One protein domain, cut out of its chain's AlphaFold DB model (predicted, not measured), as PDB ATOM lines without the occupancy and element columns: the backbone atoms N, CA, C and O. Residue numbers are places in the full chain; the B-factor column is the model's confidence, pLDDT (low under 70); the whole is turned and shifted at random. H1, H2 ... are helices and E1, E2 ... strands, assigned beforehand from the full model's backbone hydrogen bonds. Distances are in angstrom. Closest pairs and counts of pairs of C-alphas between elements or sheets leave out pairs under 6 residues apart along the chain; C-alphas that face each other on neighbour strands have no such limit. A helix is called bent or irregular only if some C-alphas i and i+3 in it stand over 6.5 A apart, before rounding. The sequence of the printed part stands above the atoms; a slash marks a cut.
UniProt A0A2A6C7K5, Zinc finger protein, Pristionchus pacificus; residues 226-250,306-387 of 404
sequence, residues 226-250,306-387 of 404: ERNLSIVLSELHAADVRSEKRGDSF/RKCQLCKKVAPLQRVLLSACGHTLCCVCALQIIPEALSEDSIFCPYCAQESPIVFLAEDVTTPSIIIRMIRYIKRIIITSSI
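Overview. This is residues 226 to 250 and 306 to 387 of the 404 residues of the protein "Zinc finger protein" of Pristionchus pacificus (UniProt A0A2A6C7K5). A small curled sheet of four short strands has the short helix H2 over one face; the long helix H1 packs on H2 away from the sheet, and the long helix H3 runs past both, off the sheet. The printed part has 107 residues with three named helices and four named strands, in the order H1 E1 E2 H2 E3 E4 H3. The antiparallel sheet runs E2 E1 E4 E3; the class is mixed, in two layers, H2 on one face of the sheet. The whole is compact, radius of gyration of the C-alphas 13.4 A, spanning 39 by 29 by 20 A.

Arrangement. H1, residues 226 to 246, touches H2, residues 331 to 340, with residues 233 to 237 alone; the closest C-alphas, of Leu 233 and Val 332, are 6.0 A apart. E1, residues 319 to 322, and E2, residues 328 to 330, form a hairpin, N 320 and O 329 within hydrogen-bond range at 2.8 A. H2, only just irregular with C-alphas 336 and 339 6.6 A apart, is on the sheet at a height of 8.6 A, over E1 and E3, residues 346 to 348. E4, residues 355 to 360, pairs staggered: 355 to 357 with E3 in a hairpin, N 347 and O 356 at 2.9 A, and 358 to 360 with E1, N 321 and O 359 at 2.8 A. H3, residues 369 to 387, is close to H1 but not clearly touching; the closest C-alphas, of Val 232 and Met 374, are 7.5 A apart. Every O i to N i+4 pair is within hydrogen-bond range in H1 and H3, and 4 of 6 in H2.

Along the chain. H1, 30.2 A long, begins at C-alpha 226 (19.235, 39.283, 94.625). H3, 27.2 A, ends at C-alpha 387 (21.033, 53.370, 88.112).

Size, cuts and confidence. Residues 251 to 305 are not printed; C-alphas 250 and 306 are 9.1 A apart. Confidence is under 70 at 339 to 344, 364 to 375, 378 to 379 and 381 to 387.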
ATOM      1  N   GLU A 226      20.223  40.366  94.494       73.75
ATOM      2  CA  GLU A 226      19.235  39.283  94.625       73.75
ATOM      3  C   GLU A 226      19.544  38.371  95.816       73.75
ATOM      4  O   GLU A 226      18.663  38.078  96.628       73.75
ATOM      5  N   ARG A 227      20.814  37.972  95.972       77.75
ATOM      6  CA  ARG A 227      21.245  37.149  97.108       77.75
ATOM      7  C   ARG A 227      21.004  37.863  98.436       77.75
ATOM      8  O   ARG A 227      20.454  37.266  99.361       77.75
ATOM      9  N   ASN A 228      21.378  39.136  98.524       77.50
ATOM     10  CA  ASN A 228      21.193  39.923  99.738       77.50
ATOM     11  C   ASN A 228      19.705  40.160 100.031       77.50
ATOM     12  O   ASN A 228      19.294  40.061 101.184       77.50
ATOM     13  N   LEU A 229      18.877  40.391  99.007       79.75
ATOM     14  CA  LEU A 229      17.428  40.502  99.163       79.75
ATOM     15  C   LEU A 229      16.813  39.191  99.673       79.75
ATOM     16  O   LEU A 229      15.983  39.227 100.576       79.75
ATOM     17  N   SER A 230      17.241  38.035  99.159       80.44
ATOM     18  CA  SER A 230      16.778  36.733  99.654       80.44
ATOM     19  C   SER A 230      17.125  36.519 101.130       80.44
ATOM     20  O   SER A 230      16.298  35.992 101.876       80.44
ATOM     21  N   ILE A 231      18.321  36.930 101.565       81.38
ATOM     22  CA  ILE A 231      18.730  36.866 102.977       81.38
ATOM     23  C   ILE A 231      17.823  37.771 103.817       81.38
ATOM     24  O   ILE A 231      17.192  37.293 104.757       81.38
ATOM     25  N   VAL A 232      17.662  39.034 103.412       81.38
ATOM     26  CA  VAL A 232      16.787  40.026 104.063       81.38
ATOM     27  C   VAL A 232      15.349  39.513 104.195       81.38
ATOM     28  O   VAL A 232      14.756  39.600 105.270       81.38
ATOM     29  N   LEU A 233      14.783  38.936 103.132       85.69
ATOM     30  CA  LEU A 233      13.437  38.356 103.149       85.69
ATOM     31  C   LEU A 233      13.334  37.181 104.128       85.69
ATOM     32  O   LEU A 233      12.346  37.083 104.857       85.69
ATOM     33  N   SER A 234      14.347  36.311 104.174       83.44
ATOM     34  CA  SER A 234      14.379  35.186 105.115       83.44
ATOM     35  C   SER A 234      14.456  35.652 106.572       83.44
ATOM     36  O   SER A 234      13.740  35.127 107.427       83.44
ATOM     37  N   GLU A 235      15.245  36.693 106.854       86.06
ATOM     38  CA  GLU A 235      15.384  37.272 108.189       86.06
ATOM     39  C   GLU A 235      14.099  37.963 108.649       86.06
ATOM     40  O   GLU A 235      13.679  37.759 109.790       86.06
ATOM     41  N   LEU A 236      13.438  38.717 107.762       86.06
ATOM     42  CA  LEU A 236      12.133  39.327 108.034       86.06
ATOM     43  C   LEU A 236      11.066  38.265 108.301       86.06
ATOM     44  O   LEU A 236      10.301  38.383 109.257       86.06
ATOM     45  N   HIS A 237      11.042  37.193 107.506       87.31
ATOM     46  CA  HIS A 237      10.113  36.091 107.727       87.31
ATOM     47  C   HIS A 237      10.356  35.415 109.083       87.31
ATOM     48  O   HIS A 237       9.414  35.154 109.829       87.31
ATOM     49  N   ALA A 238      11.618  35.161 109.430       86.19
ATOM     50  CA  ALA A 238      11.977  34.601 110.725       86.19
ATOM     51  C   ALA A 238      11.630  35.558 111.881       86.19
ATOM     52  O   ALA A 238      11.209  35.103 112.944       86.19
ATOM     53  N   ALA A 239      11.772  36.872 111.686       86.31
ATOM     54  CA  ALA A 239      11.397  37.884 112.669       86.31
ATOM     55  C   ALA A 239       9.884  37.921 112.912       86.31
ATOM     56  O   ALA A 239       9.475  37.921 114.071       86.31
ATOM     57  N   ASP A 240       9.074  37.858 111.855       88.06
ATOM     58  CA  ASP A 240       7.619  37.726 111.967       88.06
ATOM     59  C   ASP A 240       7.229  36.476 112.770       88.06
ATOM     60  O   ASP A 240       6.426  36.562 113.691       88.06
ATOM     61  N   VAL A 241       7.817  35.313 112.455       87.31
ATOM     62  CA  VAL A 241       7.512  34.051 113.158       87.31
ATOM     63  C   VAL A 241       7.894  34.138 114.636       87.31
ATOM     64  O   VAL A 241       7.169  33.642 115.496       87.31
ATOM     65  N   ARG A 242       9.030  34.765 114.962       89.75
ATOM     66  CA  ARG A 242       9.424  34.997 116.361       89.75
ATOM     67  C   ARG A 242       8.455  35.938 117.075       89.75
ATOM     68  O   ARG A 242       8.138  35.685 118.229       89.75
ATOM     69  N   SER A 243       8.014  36.994 116.398       86.44
ATOM     70  CA  SER A 243       7.064  37.972 116.930       86.44
ATOM     71  C   SER A 243       5.713  37.331 117.247       86.44
ATOM     72  O   SER A 243       5.203  37.467 118.355       86.44
ATOM     73  N   GLU A 244       5.204  36.517 116.322       86.62
ATOM     74  CA  GLU A 244       3.976  35.743 116.499       86.62
ATOM     75  C   GLU A 244       4.085  34.756 117.668       86.62
ATOM     76  O   GLU A 244       3.202  34.712 118.518       86.62
ATOM     77  N   LYS A 245       5.204  34.026 117.779       88.81
ATOM     78  CA  LYS A 245       5.448  33.102 118.902       88.81
ATOM     79  C   LYS A 245       5.512  33.794 120.264       88.81
ATOM     80  O   LYS A 245       5.153  33.175 121.259       88.81
ATOM     81  N   ARG A 246       5.998  35.036 120.321       89.44
ATOM     82  CA  ARG A 246       6.017  35.834 121.556       89.44
ATOM     83  C   ARG A 246       4.661  36.451 121.889       89.44
ATOM     84  O   ARG A 246       4.487  36.910 123.011       89.44
ATOM     85  N   GLY A 247       3.726  36.471 120.937       87.88
ATOM     86  CA  GLY A 247       2.470  37.195 121.087       87.88
ATOM     87  C   GLY A 247       2.678  38.707 121.138       87.88
ATOM     88  O   GLY A 247       1.953  39.383 121.863       87.88
ATOM     89  N   ASP A 248       3.673  39.235 120.410       84.62
ATOM     90  CA  ASP A 248       3.930  40.676 120.383       84.62
ATOM     91  C   ASP A 248       2.636  41.417 119.989       84.62
ATOM     92  O   ASP A 248       2.043  41.171 118.931       84.62
ATOM     93  N   SER A 249       2.195  42.336 120.847       83.12
ATOM     94  CA  SER A 249       1.092  43.244 120.562       83.12
ATOM     95  C   SER A 249       1.642  44.563 120.028       83.12
ATOM     96  O   SER A 249       2.765  44.968 120.319       83.12
ATOM     97  N   PHE A 250       0.856  45.227 119.187       85.69
ATOM     98  CA  PHE A 250       1.265  46.463 118.533       85.69
ATOM     99  C   PHE A 250       0.312  47.550 118.972       85.69
ATOM    100  O   PHE A 250      -0.900  47.432 118.757       85.69
ATOM    101  N   ARG A 306      -4.473  43.316 111.898       87.88
ATOM    102  CA  ARG A 306      -3.260  43.722 111.148       87.88
ATOM    103  C   ARG A 306      -2.948  42.772 109.980       87.88
ATOM    104  O   ARG A 306      -1.843  42.788 109.439       87.88
ATOM    105  N   LYS A 307      -3.922  41.948 109.581       90.25
ATOM    106  CA  LYS A 307      -3.732  40.812 108.687       90.25
ATOM    107  C   LYS A 307      -3.270  41.276 107.310       90.25
ATOM    108  O   LYS A 307      -3.965  42.031 106.633       90.25
ATOM    109  N   CYS A 308      -2.122  40.779 106.858       92.12
ATOM    110  CA  CYS A 308      -1.680  40.986 105.485       92.12
ATOM    111  C   CYS A 308      -2.664  40.296 104.540       92.12
ATOM    112  O   CYS A 308      -2.831  39.078 104.602       92.12
ATOM    113  N   GLN A 309      -3.309  41.041 103.644       89.38
ATOM    114  CA  GLN A 309      -4.317  40.443 102.766       89.38
ATOM    115  C   GLN A 309      -3.712  39.572 101.653       89.38
ATOM    116  O   GLN A 309      -4.433  38.732 101.116       89.38
ATOM    117  N   LEU A 310      -2.404  39.683 101.384       88.88
ATOM    118  CA  LEU A 310      -1.678  38.797 100.469       88.88
ATOM    119  C   LEU A 310      -1.340  37.446 101.109       88.88
ATOM    120  O   LEU A 310      -1.917  36.433 100.732       88.88
ATOM    121  N   CYS A 311      -0.438  37.415 102.093       90.81
ATOM    122  CA  CYS A 311       0.016  36.155 102.702       90.81
ATOM    123  C   CYS A 311      -0.850  35.673 103.874       90.81
ATOM    124  O   CYS A 311      -0.532  34.664 104.493       90.81
ATOM    125  N   LYS A 312      -1.914  36.406 104.223       91.19
ATOM    126  CA  LYS A 312      -2.853  36.101 105.318       91.19
ATOM    127  C   LYS A 312      -2.235  36.037 106.721       91.19
ATOM    128  O   LYS A 312      -2.951  35.708 107.663       91.19
ATOM    129  N   LYS A 313      -0.971  36.438 106.894       89.56
ATOM    130  CA  LYS A 313      -0.325  36.583 108.207       89.56
ATOM    131  C   LYS A 313      -1.085  37.591 109.067       89.56
ATOM    132  O   LYS A 313      -1.312  38.706 108.604       89.56
ATOM    133  N   VAL A 314      -1.482  37.203 110.281       89.19
ATOM    134  CA  VAL A 314      -2.441  37.946 111.125       89.19
ATOM    135  C   VAL A 314      -1.841  39.216 111.732       89.19
ATOM    136  O   VAL A 314      -2.497  40.257 111.733       89.19
ATOM    137  N   ALA A 315      -0.593  39.153 112.190       89.19
ATOM    138  CA  ALA A 315       0.104  40.266 112.827       89.19
ATOM    139  C   ALA A 315       1.553  40.357 112.311       89.19
ATOM    140  O   ALA A 315       2.486  40.010 113.028       89.19
ATOM    141  N   PRO A 316       1.770  40.764 111.045       91.94
ATOM    142  CA  PRO A 316       3.121  40.957 110.531       91.94
ATOM    143  C   PRO A 316       3.859  42.005 111.374       91.94
ATOM    144  O   PRO A 316       3.291  43.044 111.719       91.94
ATOM    145  N   LEU A 317       5.135  41.751 111.671       89.69
ATOM    146  CA  LEU A 317       5.968  42.643 112.475       89.69
ATOM    147  C   LEU A 317       6.065  44.018 111.819       89.69
ATOM    148  O   LEU A 317       5.947  45.046 112.478       89.69
ATOM    149  N   GLN A 318       6.214  44.023 110.496       90.19
ATOM    150  CA  GLN A 318       6.295  45.235 109.699       90.19
ATOM    151  C   GLN A 318       5.256  45.270 108.596       90.19
ATOM    152  O   GLN A 318       5.018  44.283 107.888       90.19
ATOM    153  N   ARG A 319       4.709  46.464 108.390       92.69
ATOM    154  CA  ARG A 319       3.735  46.746 107.346       92.69
ATOM    155  C   ARG A 319       4.200  47.884 106.457       92.69
ATOM    156  O   ARG A 319       4.986  48.741 106.852       92.69
ATOM    157  N   VAL A 320       3.690  47.856 105.244       93.81
ATOM    158  CA  VAL A 320       3.861  48.884 104.231       93.81
ATOM    159  C   VAL A 320       2.478  49.404 103.877       93.81
ATOM    160  O   VAL A 320       1.545  48.616 103.715       93.81
ATOM    161  N   LEU A 321       2.367  50.718 103.748       95.06
ATOM    162  CA  LEU A 321       1.232  51.432 103.196       95.06
ATOM    163  C   LEU A 321       1.532  51.828 101.752       95.06
ATOM    164  O   LEU A 321       2.606  52.340 101.444       95.06
ATOM    165  N   LEU A 322       0.553  51.620 100.884       94.88
ATOM    166  CA  LEU A 322       0.552  52.120  99.521       94.88
ATOM    167  C   LEU A 322      -0.149  53.479  99.516       94.88
ATOM    168  O   LEU A 322      -1.376  53.542  99.477       94.88
ATOM    169  N   SER A 323       0.627  54.565  99.591       94.88
ATOM    170  CA  SER A 323       0.114  55.918  99.862       94.88
ATOM    171  C   SER A 323      -0.894  56.455  98.841       94.88
ATOM    172  O   SER A 323      -1.733  57.265  99.212       94.88
ATOM    173  N   ALA A 324      -0.875  55.994  97.589       94.06
ATOM    174  CA  ALA A 324      -1.829  56.442  96.574       94.06
ATOM    175  C   ALA A 324      -3.222  55.805  96.728       94.06
ATOM    176  O   ALA A 324      -4.206  56.379  96.269       94.06
ATOM    177  N   CYS A 325      -3.319  54.627  97.361       93.25
ATOM    178  CA  CYS A 325      -4.574  53.866  97.468       93.25
ATOM    179  C   CYS A 325      -4.959  53.464  98.901       93.25
ATOM    180  O   CYS A 325      -5.996  52.839  99.109       93.25
ATOM    181  N   GLY A 326      -4.109  53.737  99.888       92.50
ATOM    182  CA  GLY A 326      -4.309  53.374 101.289       92.50
ATOM    183  C   GLY A 326      -4.113  51.886 101.618       92.50
ATOM    184  O   GLY A 326      -4.014  51.524 102.787       92.50
ATOM    185  N   HIS A 327      -4.037  50.979 100.642       93.19
ATOM    186  CA  HIS A 327      -3.919  49.550 100.944       93.19
ATOM    187  C   HIS A 327      -2.628  49.211 101.699       93.19
ATOM    188  O   HIS A 327      -1.566  49.778 101.442       93.19
ATOM    189  N   THR A 328      -2.708  48.233 102.607       93.81
ATOM    190  CA  THR A 328      -1.564  47.789 103.413       93.81
ATOM    191  C   THR A 328      -1.128  46.361 103.086       93.81
ATOM    192  O   THR A 328      -1.933  45.483 102.766       93.81
ATOM    193  N   LEU A 329       0.180  46.129 103.176       94.19
ATOM    194  CA  LEU A 329       0.858  44.850 102.964       94.19
ATOM    195  C   LEU A 329       1.781  44.557 104.147       94.19
ATOM    196  O   LEU A 329       2.238  45.485 104.811       94.19
ATOM    197  N   CYS A 330       2.130  43.291 104.393       93.88
ATOM    198  CA  CYS A 330       3.331  43.036 105.188       93.88
ATOM    199  C   CYS A 330       4.580  43.411 104.381       93.88
ATOM    200  O   CYS A 330       4.593  43.317 103.150       93.88
ATOM    201  N   CYS A 331       5.641  43.801 105.087       91.50
ATOM    202  CA  CYS A 331       6.913  44.197 104.488       91.50
ATOM    203  C   CYS A 331       7.473  43.106 103.559       91.50
ATOM    204  O   CYS A 331       7.841  43.404 102.428       91.50
ATOM    205  N   VAL A 332       7.426  41.832 103.970       91.06
ATOM    206  CA  VAL A 332       7.884  40.695 103.146       91.06
ATOM    207  C   VAL A 332       7.161  40.648 101.796       91.06
ATOM    208  O   VAL A 332       7.814  40.576 100.759       91.06
ATOM    209  N   CYS A 333       5.828  40.739 101.785       92.69
ATOM    210  CA  CYS A 333       5.065  40.728 100.537       92.69
ATOM    211  C   CYS A 333       5.353  41.961  99.678       92.69
ATOM    212  O   CYS A 333       5.505  41.820  98.470       92.69
ATOM    213  N   ALA A 334       5.461  43.149 100.281       91.56
ATOM    214  CA  ALA A 334       5.809  44.366  99.551       91.56
ATOM    215  C   ALA A 334       7.190  44.238  98.884       91.56
ATOM    216  O   ALA A 334       7.310  44.435  97.679       91.56
ATOM    217  N   LEU A 335       8.212  43.805  99.630       86.88
ATOM    218  CA  LEU A 335       9.570  43.600  99.118       86.88
ATOM    219  C   LEU A 335       9.656  42.506  98.059       86.88
ATOM    220  O   LEU A 335      10.505  42.588  97.183       86.88
ATOM    221  N   GLN A 336       8.792  41.495  98.106       87.12
ATOM    222  CA  GLN A 336       8.704  40.532  97.017       87.12
ATOM    223  C   GLN A 336       8.180  41.196  95.739       87.12
ATOM    224  O   GLN A 336       8.576  40.770  94.665       87.12
ATOM    225  N   ILE A 337       7.284  42.189  95.817       86.44
ATOM    226  CA  ILE A 337       6.728  42.891  94.639       86.44
ATOM    227  C   ILE A 337       7.742  43.891  94.050       86.44
ATOM    228  O   ILE A 337       7.812  44.038  92.837       86.44
ATOM    229  N   ILE A 338       8.566  44.551  94.874       81.81
ATOM    230  CA  ILE A 338       9.498  45.613  94.426       81.81
ATOM    231  C   ILE A 338      10.430  45.214  93.262       81.81
ATOM    232  O   ILE A 338      10.568  46.016  92.340       81.81
ATOM    233  N   PRO A 339      11.063  44.022  93.231       65.50
ATOM    234  CA  PRO A 339      11.913  43.595  92.115       65.50
ATOM    235  C   PRO A 339      11.207  43.541  90.757       65.50
ATOM    236  O   PRO A 339      11.872  43.377  89.739       65.50
ATOM    237  N   GLU A 340       9.880  43.653  90.722       60.38
ATOM    238  CA  GLU A 340       9.095  43.740  89.490       60.38
ATOM    239  C   GLU A 340       8.918  45.199  89.032       60.38
ATOM    240  O   GLU A 340       8.771  45.454  87.840       60.38
ATOM    241  N   ALA A 341       9.020  46.167  89.948       58.16
ATOM    242  CA  ALA A 341       8.794  47.595  89.725       58.16
ATOM    243  C   ALA A 341      10.097  48.401  89.552       58.16
ATOM    244  O   ALA A 341      10.153  49.562  89.936       58.16
ATOM    245  N   LEU A 342      11.146  47.783  88.981       53.25
ATOM    246  CA  LEU A 342      12.571  48.196  88.928       53.25
ATOM    247  C   LEU A 342      12.915  49.648  88.522       53.25
ATOM    248  O   LEU A 342      14.099  49.973  88.398       53.25
ATOM    249  N   SER A 343      11.948  50.529  88.288       55.28
ATOM    250  CA  SER A 343      12.192  51.932  87.978       55.28
ATOM    251  C   SER A 343      11.924  52.934  89.101       55.28
ATOM    252  O   SER A 343      12.587  53.970  89.046       55.28
ATOM    253  N   GLU A 344      11.047  52.699  90.088       63.22
ATOM    254  CA  GLU A 344      10.529  53.801  90.932       63.22
ATOM    255  C   GLU A 344      10.258  53.405  92.401       63.22
ATOM    256  O   GLU A 344      10.180  52.226  92.735       63.22
ATOM    257  N   ASP A 345      10.128  54.398  93.298       78.06
ATOM    258  CA  ASP A 345       9.752  54.230  94.722       78.06
ATOM    259  C   ASP A 345       8.271  53.797  94.902       78.06
ATOM    260  O   ASP A 345       7.695  53.886  95.994       78.06
ATOM    261  N   SER A 346       7.648  53.330  93.816       88.19
ATOM    262  CA  SER A 346       6.262  52.905  93.680       88.19
ATOM    263  C   SER A 346       6.161  51.425  93.304       88.19
ATOM    264  O   SER A 346       7.047  50.836  92.687       88.19
ATOM    265  N   ILE A 347       5.048  50.797  93.681       90.00
ATOM    266  CA  ILE A 347       4.632  49.490  93.163       90.00
ATOM    267  C   ILE A 347       3.171  49.551  92.732       90.00
ATOM    268  O   ILE A 347       2.386  50.333  93.268       90.00
ATOM    269  N   PHE A 348       2.777  48.680  91.807       90.25
ATOM    270  CA  PHE A 348       1.364  48.460  91.522       90.25
ATOM    271  C   PHE A 348       0.713  47.733  92.696       90.25
ATOM    272  O   PHE A 348       1.138  46.645  93.096       90.25
ATOM    273  N   CYS A 349      -0.328  48.341  93.258       92.06
ATOM    274  CA  CYS A 349      -1.099  47.742  94.329       92.06
ATOM    275  C   CYS A 349      -1.692  46.405  93.860       92.06
ATOM    276  O   CYS A 349      -2.430  46.378  92.876       92.06
ATOM    277  N   PRO A 350      -1.460  45.291  94.571       87.19
ATOM    278  CA  PRO A 350      -1.966  43.985  94.153       87.19
ATOM    279  C   PRO A 350      -3.491  43.851  94.299       87.19
ATOM    280  O   PRO A 350      -4.056  42.864  93.838       87.19
ATOM    281  N   TYR A 351      -4.154  44.813  94.951       88.50
ATOM    282  CA  TYR A 351      -5.601  44.798  95.174       88.50
ATOM    283  C   TYR A 351      -6.364  45.656  94.166       88.50
ATOM    284  O   TYR A 351      -7.379  45.211  93.645       88.50
ATOM    285  N   CYS A 352      -5.884  46.872  93.881       91.19
ATOM    286  CA  CYS A 352      -6.566  47.815  92.986       91.19
ATOM    287  C   CYS A 352      -5.783  48.149  91.710       91.19
ATOM    288  O   CYS A 352      -6.249  48.958  90.918       91.19
ATOM    289  N   ALA A 353      -4.593  47.569  91.518       88.75
ATOM    290  CA  ALA A 353      -3.688  47.845  90.400       88.75
ATOM    291  C   ALA A 353      -3.256  49.318  90.253       88.75
ATOM    292  O   ALA A 353      -2.639  49.668  89.253       88.75
ATOM    293  N   GLN A 354      -3.530  50.178  91.238       92.19
ATOM    294  CA  GLN A 354      -3.045  51.555  91.247       92.19
ATOM    295  C   GLN A 354      -1.549  51.574  91.560       92.19
ATOM    296  O   GLN A 354      -1.109  50.971  92.543       92.19
ATOM    297  N   GLU A 355      -0.771  52.271  90.739       92.12
ATOM    298  CA  GLU A 355       0.621  52.570  91.052       92.12
ATOM    299  C   GLU A 355       0.691  53.456  92.296       92.12
ATOM    300  O   GLU A 355       0.002  54.471  92.397       92.12
ATOM    301  N   SER A 356       1.491  53.044  93.273       93.12
ATOM    302  CA  SER A 356       1.513  53.694  94.572       93.12
ATOM    303  C   SER A 356       2.905  53.708  95.183       93.12
ATOM    304  O   SER A 356       3.516  52.641  95.289       93.12
ATOM    305  N   PRO A 357       3.364  54.858  95.706       93.81
ATOM    306  CA  PRO A 357       4.557  54.913  96.537       93.81
ATOM    307  C   PRO A 357       4.439  54.015  97.771       93.81
ATOM    308  O   PRO A 357       3.350  53.829  98.331       93.81
ATOM    309  N   ILE A 358       5.577  53.461  98.185       92.62
ATOM    310  CA  ILE A 358       5.715  52.605  99.366       92.62
ATOM    311  C   ILE A 358       6.081  53.458 100.579       92.62
ATOM    312  O   ILE A 358       7.145  54.076 100.623       92.62
ATOM    313  N   VAL A 359       5.249  53.408 101.617       93.19
ATOM    314  CA  VAL A 359       5.519  54.019 102.924       93.19
ATOM    315  C   VAL A 359       5.640  52.909 103.967       93.19
ATOM    316  O   VAL A 359       4.697  52.159 104.199       93.19
ATOM    317  N   PHE A 360       6.804  52.770 104.601       91.75
ATOM    318  CA  PHE A 360       6.992  51.804 105.691       91.75
ATOM    319  C   PHE A 360       6.332  52.336 106.961       91.75
ATOM    320  O   PHE A 360       6.642  53.446 107.379       91.75
ATOM    321  N   LEU A 361       5.439  51.556 107.574       92.06
ATOM    322  CA  LEU A 361       4.754  51.977 108.794       92.06
ATOM    323  C   LEU A 361       5.685  51.858 110.005       92.06
ATOM    324  O   LEU A 361       6.212  50.778 110.283       92.06
ATOM    325  N   ALA A 362       5.844  52.961 110.731       88.88
ATOM    326  CA  ALA A 362       6.536  53.027 112.013       88.88
ATOM    327  C   ALA A 362       5.513  52.803 113.134       88.88
ATOM    328  O   ALA A 362       4.997  53.745 113.733       88.88
ATOM    329  N   GLU A 363       5.142  51.540 113.343       82.12
ATOM    330  CA  GLU A 363       4.246  51.137 114.429       82.12
ATOM    331  C   GLU A 363       5.107  50.668 115.603       82.12
ATOM    332  O   GLU A 363       5.905  49.751 115.414       82.12
ATOM    333  N   ASP A 364       4.956  51.327 116.758       62.69
ATOM    334  CA  ASP A 364       5.729  51.170 118.001       62.69
ATOM    335  C   ASP A 364       5.895  49.715 118.446       62.69
ATOM    336  O   ASP A 364       5.213  49.189 119.324       62.69
ATOM    337  N   VAL A 365       6.886  49.072 117.864       52.06
ATOM    338  CA  VAL A 365       7.731  48.159 118.603       52.06
ATOM    339  C   VAL A 365       9.004  48.947 118.834       52.06
ATOM    340  O   VAL A 365       9.370  49.786 118.012       52.06
ATOM    341  N   THR A 366       9.702  48.664 119.921       56.03
ATOM    342  CA  THR A 366      11.135  48.908 120.103       56.03
ATOM    343  C   THR A 366      11.917  48.266 118.950       56.03
ATOM    344  O   THR A 366      12.638  47.285 119.114       56.03
ATOM    345  N   THR A 367      11.709  48.753 117.723       51.88
ATOM    346  CA  THR A 367      12.194  48.139 116.503       51.88
ATOM    347  C   THR A 367      13.699  48.225 116.588       51.88
ATOM    348  O   THR A 367      14.238  49.335 116.633       51.88
ATOM    349  N   PRO A 368      14.397  47.078 116.643       52.09
ATOM    350  CA  PRO A 368      15.839  47.084 116.741       52.09
ATOM    351  C   PRO A 368      16.390  47.934 115.600       52.09
ATOM    352  O   PRO A 368      15.890  47.862 114.476       52.09
ATOM    353  N   SER A 369      17.442  48.704 115.867       57.97
ATOM    354  CA  SER A 369      18.202  49.490 114.878       57.97
ATOM    355  C   SER A 369      18.469  48.747 113.552       57.97
ATOM    356  O   SER A 369      18.629  49.371 112.502       57.97
ATOM    357  N   ILE A 370      18.457  47.412 113.591       59.16
ATOM    358  CA  ILE A 370      18.470  46.459 112.475       59.16
ATOM    359  C   ILE A 370      17.404  46.767 111.416       59.16
ATOM    360  O   ILE A 370      17.730  46.802 110.239       59.16
ATOM    361  N   ILE A 371      16.160  47.052 111.795       61.59
ATOM    362  CA  ILE A 371      15.062  47.312 110.854       61.59
ATOM    363  C   ILE A 371      15.289  48.610 110.075       61.59
ATOM    364  O   ILE A 371      15.162  48.641 108.853       61.59
ATOM    365  N   ILE A 372      15.694  49.678 110.766       65.25
ATOM    366  CA  ILE A 372      16.017  50.959 110.129       65.25
ATOM    367  C   ILE A 372      17.237  50.784 109.217       65.25
ATOM    368  O   ILE A 372      17.269  51.316 108.105       65.25
ATOM    369  N   ARG A 373      18.233  49.997 109.649       68.88
ATOM    370  CA  ARG A 373      19.384  49.618 108.817       68.88
ATOM    371  C   ARG A 373      18.951  48.823 107.585       68.88
ATOM    372  O   ARG A 373      19.434  49.138 106.503       68.88
ATOM    373  N   MET A 374      18.018  47.880 107.712       67.88
ATOM    374  CA  MET A 374      17.467  47.105 106.596       67.88
ATOM    375  C   MET A 374      16.684  47.991 105.631       67.88
ATOM    376  O   MET A 374      16.923  47.904 104.435       67.88
ATOM    377  N   ILE A 375      15.829  48.900 106.105       67.12
ATOM    378  CA  ILE A 375      15.103  49.843 105.238       67.12
ATOM    379  C   ILE A 375      16.087  50.749 104.491       67.12
ATOM    380  O   ILE A 375      15.968  50.926 103.281       67.12
ATOM    381  N   ARG A 376      17.106  51.290 105.173       72.88
ATOM    382  CA  ARG A 376      18.170  52.077 104.522       72.88
ATOM    383  C   ARG A 376      18.951  51.247 103.507       72.88
ATOM    384  O   ARG A 376      19.286  51.749 102.437       72.88
ATOM    385  N   TYR A 377      19.234  49.991 103.833       73.50
ATOM    386  CA  TYR A 377      19.903  49.056 102.942       73.50
ATOM    387  C   TYR A 377      19.049  48.775 101.700       73.50
ATOM    388  O   TYR A 377      19.533  48.950 100.589       73.50
ATOM    389  N   ILE A 378      17.760  48.479 101.867       69.31
ATOM    390  CA  ILE A 378      16.790  48.276 100.785       69.31
ATOM    391  C   ILE A 378      16.678  49.531  99.912       69.31
ATOM    392  O   ILE A 378      16.773  49.423  98.694       69.31
ATOM    393  N   LYS A 379      16.578  50.731 100.500       69.75
ATOM    394  CA  LYS A 379      16.598  51.992  99.739       69.75
ATOM    395  C   LYS A 379      17.872  52.121  98.899       69.75
ATOM    396  O   LYS A 379      17.796  52.457  97.722       69.75
ATOM    397  N   ARG A 380      19.045  51.788  99.454       72.06
ATOM    398  CA  ARG A 380      20.305  51.756  98.684       72.06
ATOM    399  C   ARG A 380      20.255  50.734  97.550       72.06
ATOM    400  O   ARG A 380      20.694  51.054  96.449       72.06
ATOM    401  N   ILE A 381      19.705  49.542  97.785       68.12
ATOM    402  CA  ILE A 381      19.509  48.518  96.747       68.12
ATOM    403  C   ILE A 381      18.649  49.066  95.601       68.12
ATOM    404  O   ILE A 381      19.063  48.977  94.446       68.12
ATOM    405  N   ILE A 382      17.502  49.674  95.915       65.25
ATOM    406  CA  ILE A 382      16.559  50.231  94.932       65.25
ATOM    407  C   ILE A 382      17.235  51.322  94.096       65.25
ATOM    408  O   ILE A 382      17.226  51.251  92.866       65.25
ATOM    409  N   ILE A 383      17.916  52.272  94.746       68.69
ATOM    410  CA  ILE A 383      18.663  53.341  94.064       68.69
ATOM    411  C   ILE A 383      19.711  52.745  93.115       68.69
ATOM    412  O   ILE A 383      19.811  53.145  91.953       68.69
ATOM    413  N   THR A 384      20.468  51.749  93.582       67.50
ATOM    414  CA  THR A 384      21.512  51.105  92.772       67.50
ATOM    415  C   THR A 384      20.904  50.375  91.568       67.50
ATOM    416  O   THR A 384      21.444  50.458  90.465       67.50
ATOM    417  N   SER A 385      19.757  49.717  91.750       65.19
ATOM    418  CA  SER A 385      19.026  49.023  90.685       65.19
ATOM    419  C   SER A 385      18.473  49.983  89.620       65.19
ATOM    420  O   SER A 385      18.588  49.724  88.417       65.19
ATOM    421  N   SER A 386      17.956  51.144  90.033       67.56
ATOM    422  CA  SER A 386      17.490  52.189  89.110       67.56
ATOM    423  C   SER A 386      18.638  52.723  88.240       67.56
ATOM    424  O   SER A 386      18.505  52.832  87.016       67.56
ATOM    425  N   ILE A 387      19.815  52.962  88.837       67.81
ATOM    426  CA  ILE A 387      21.033  53.370  88.112       67.81
ATOM    427  C   ILE A 387      21.443  52.301  87.091       67.81
ATOM    428  O   ILE A 387      21.732  52.622  85.933       67.81
TER     429      ILE A 387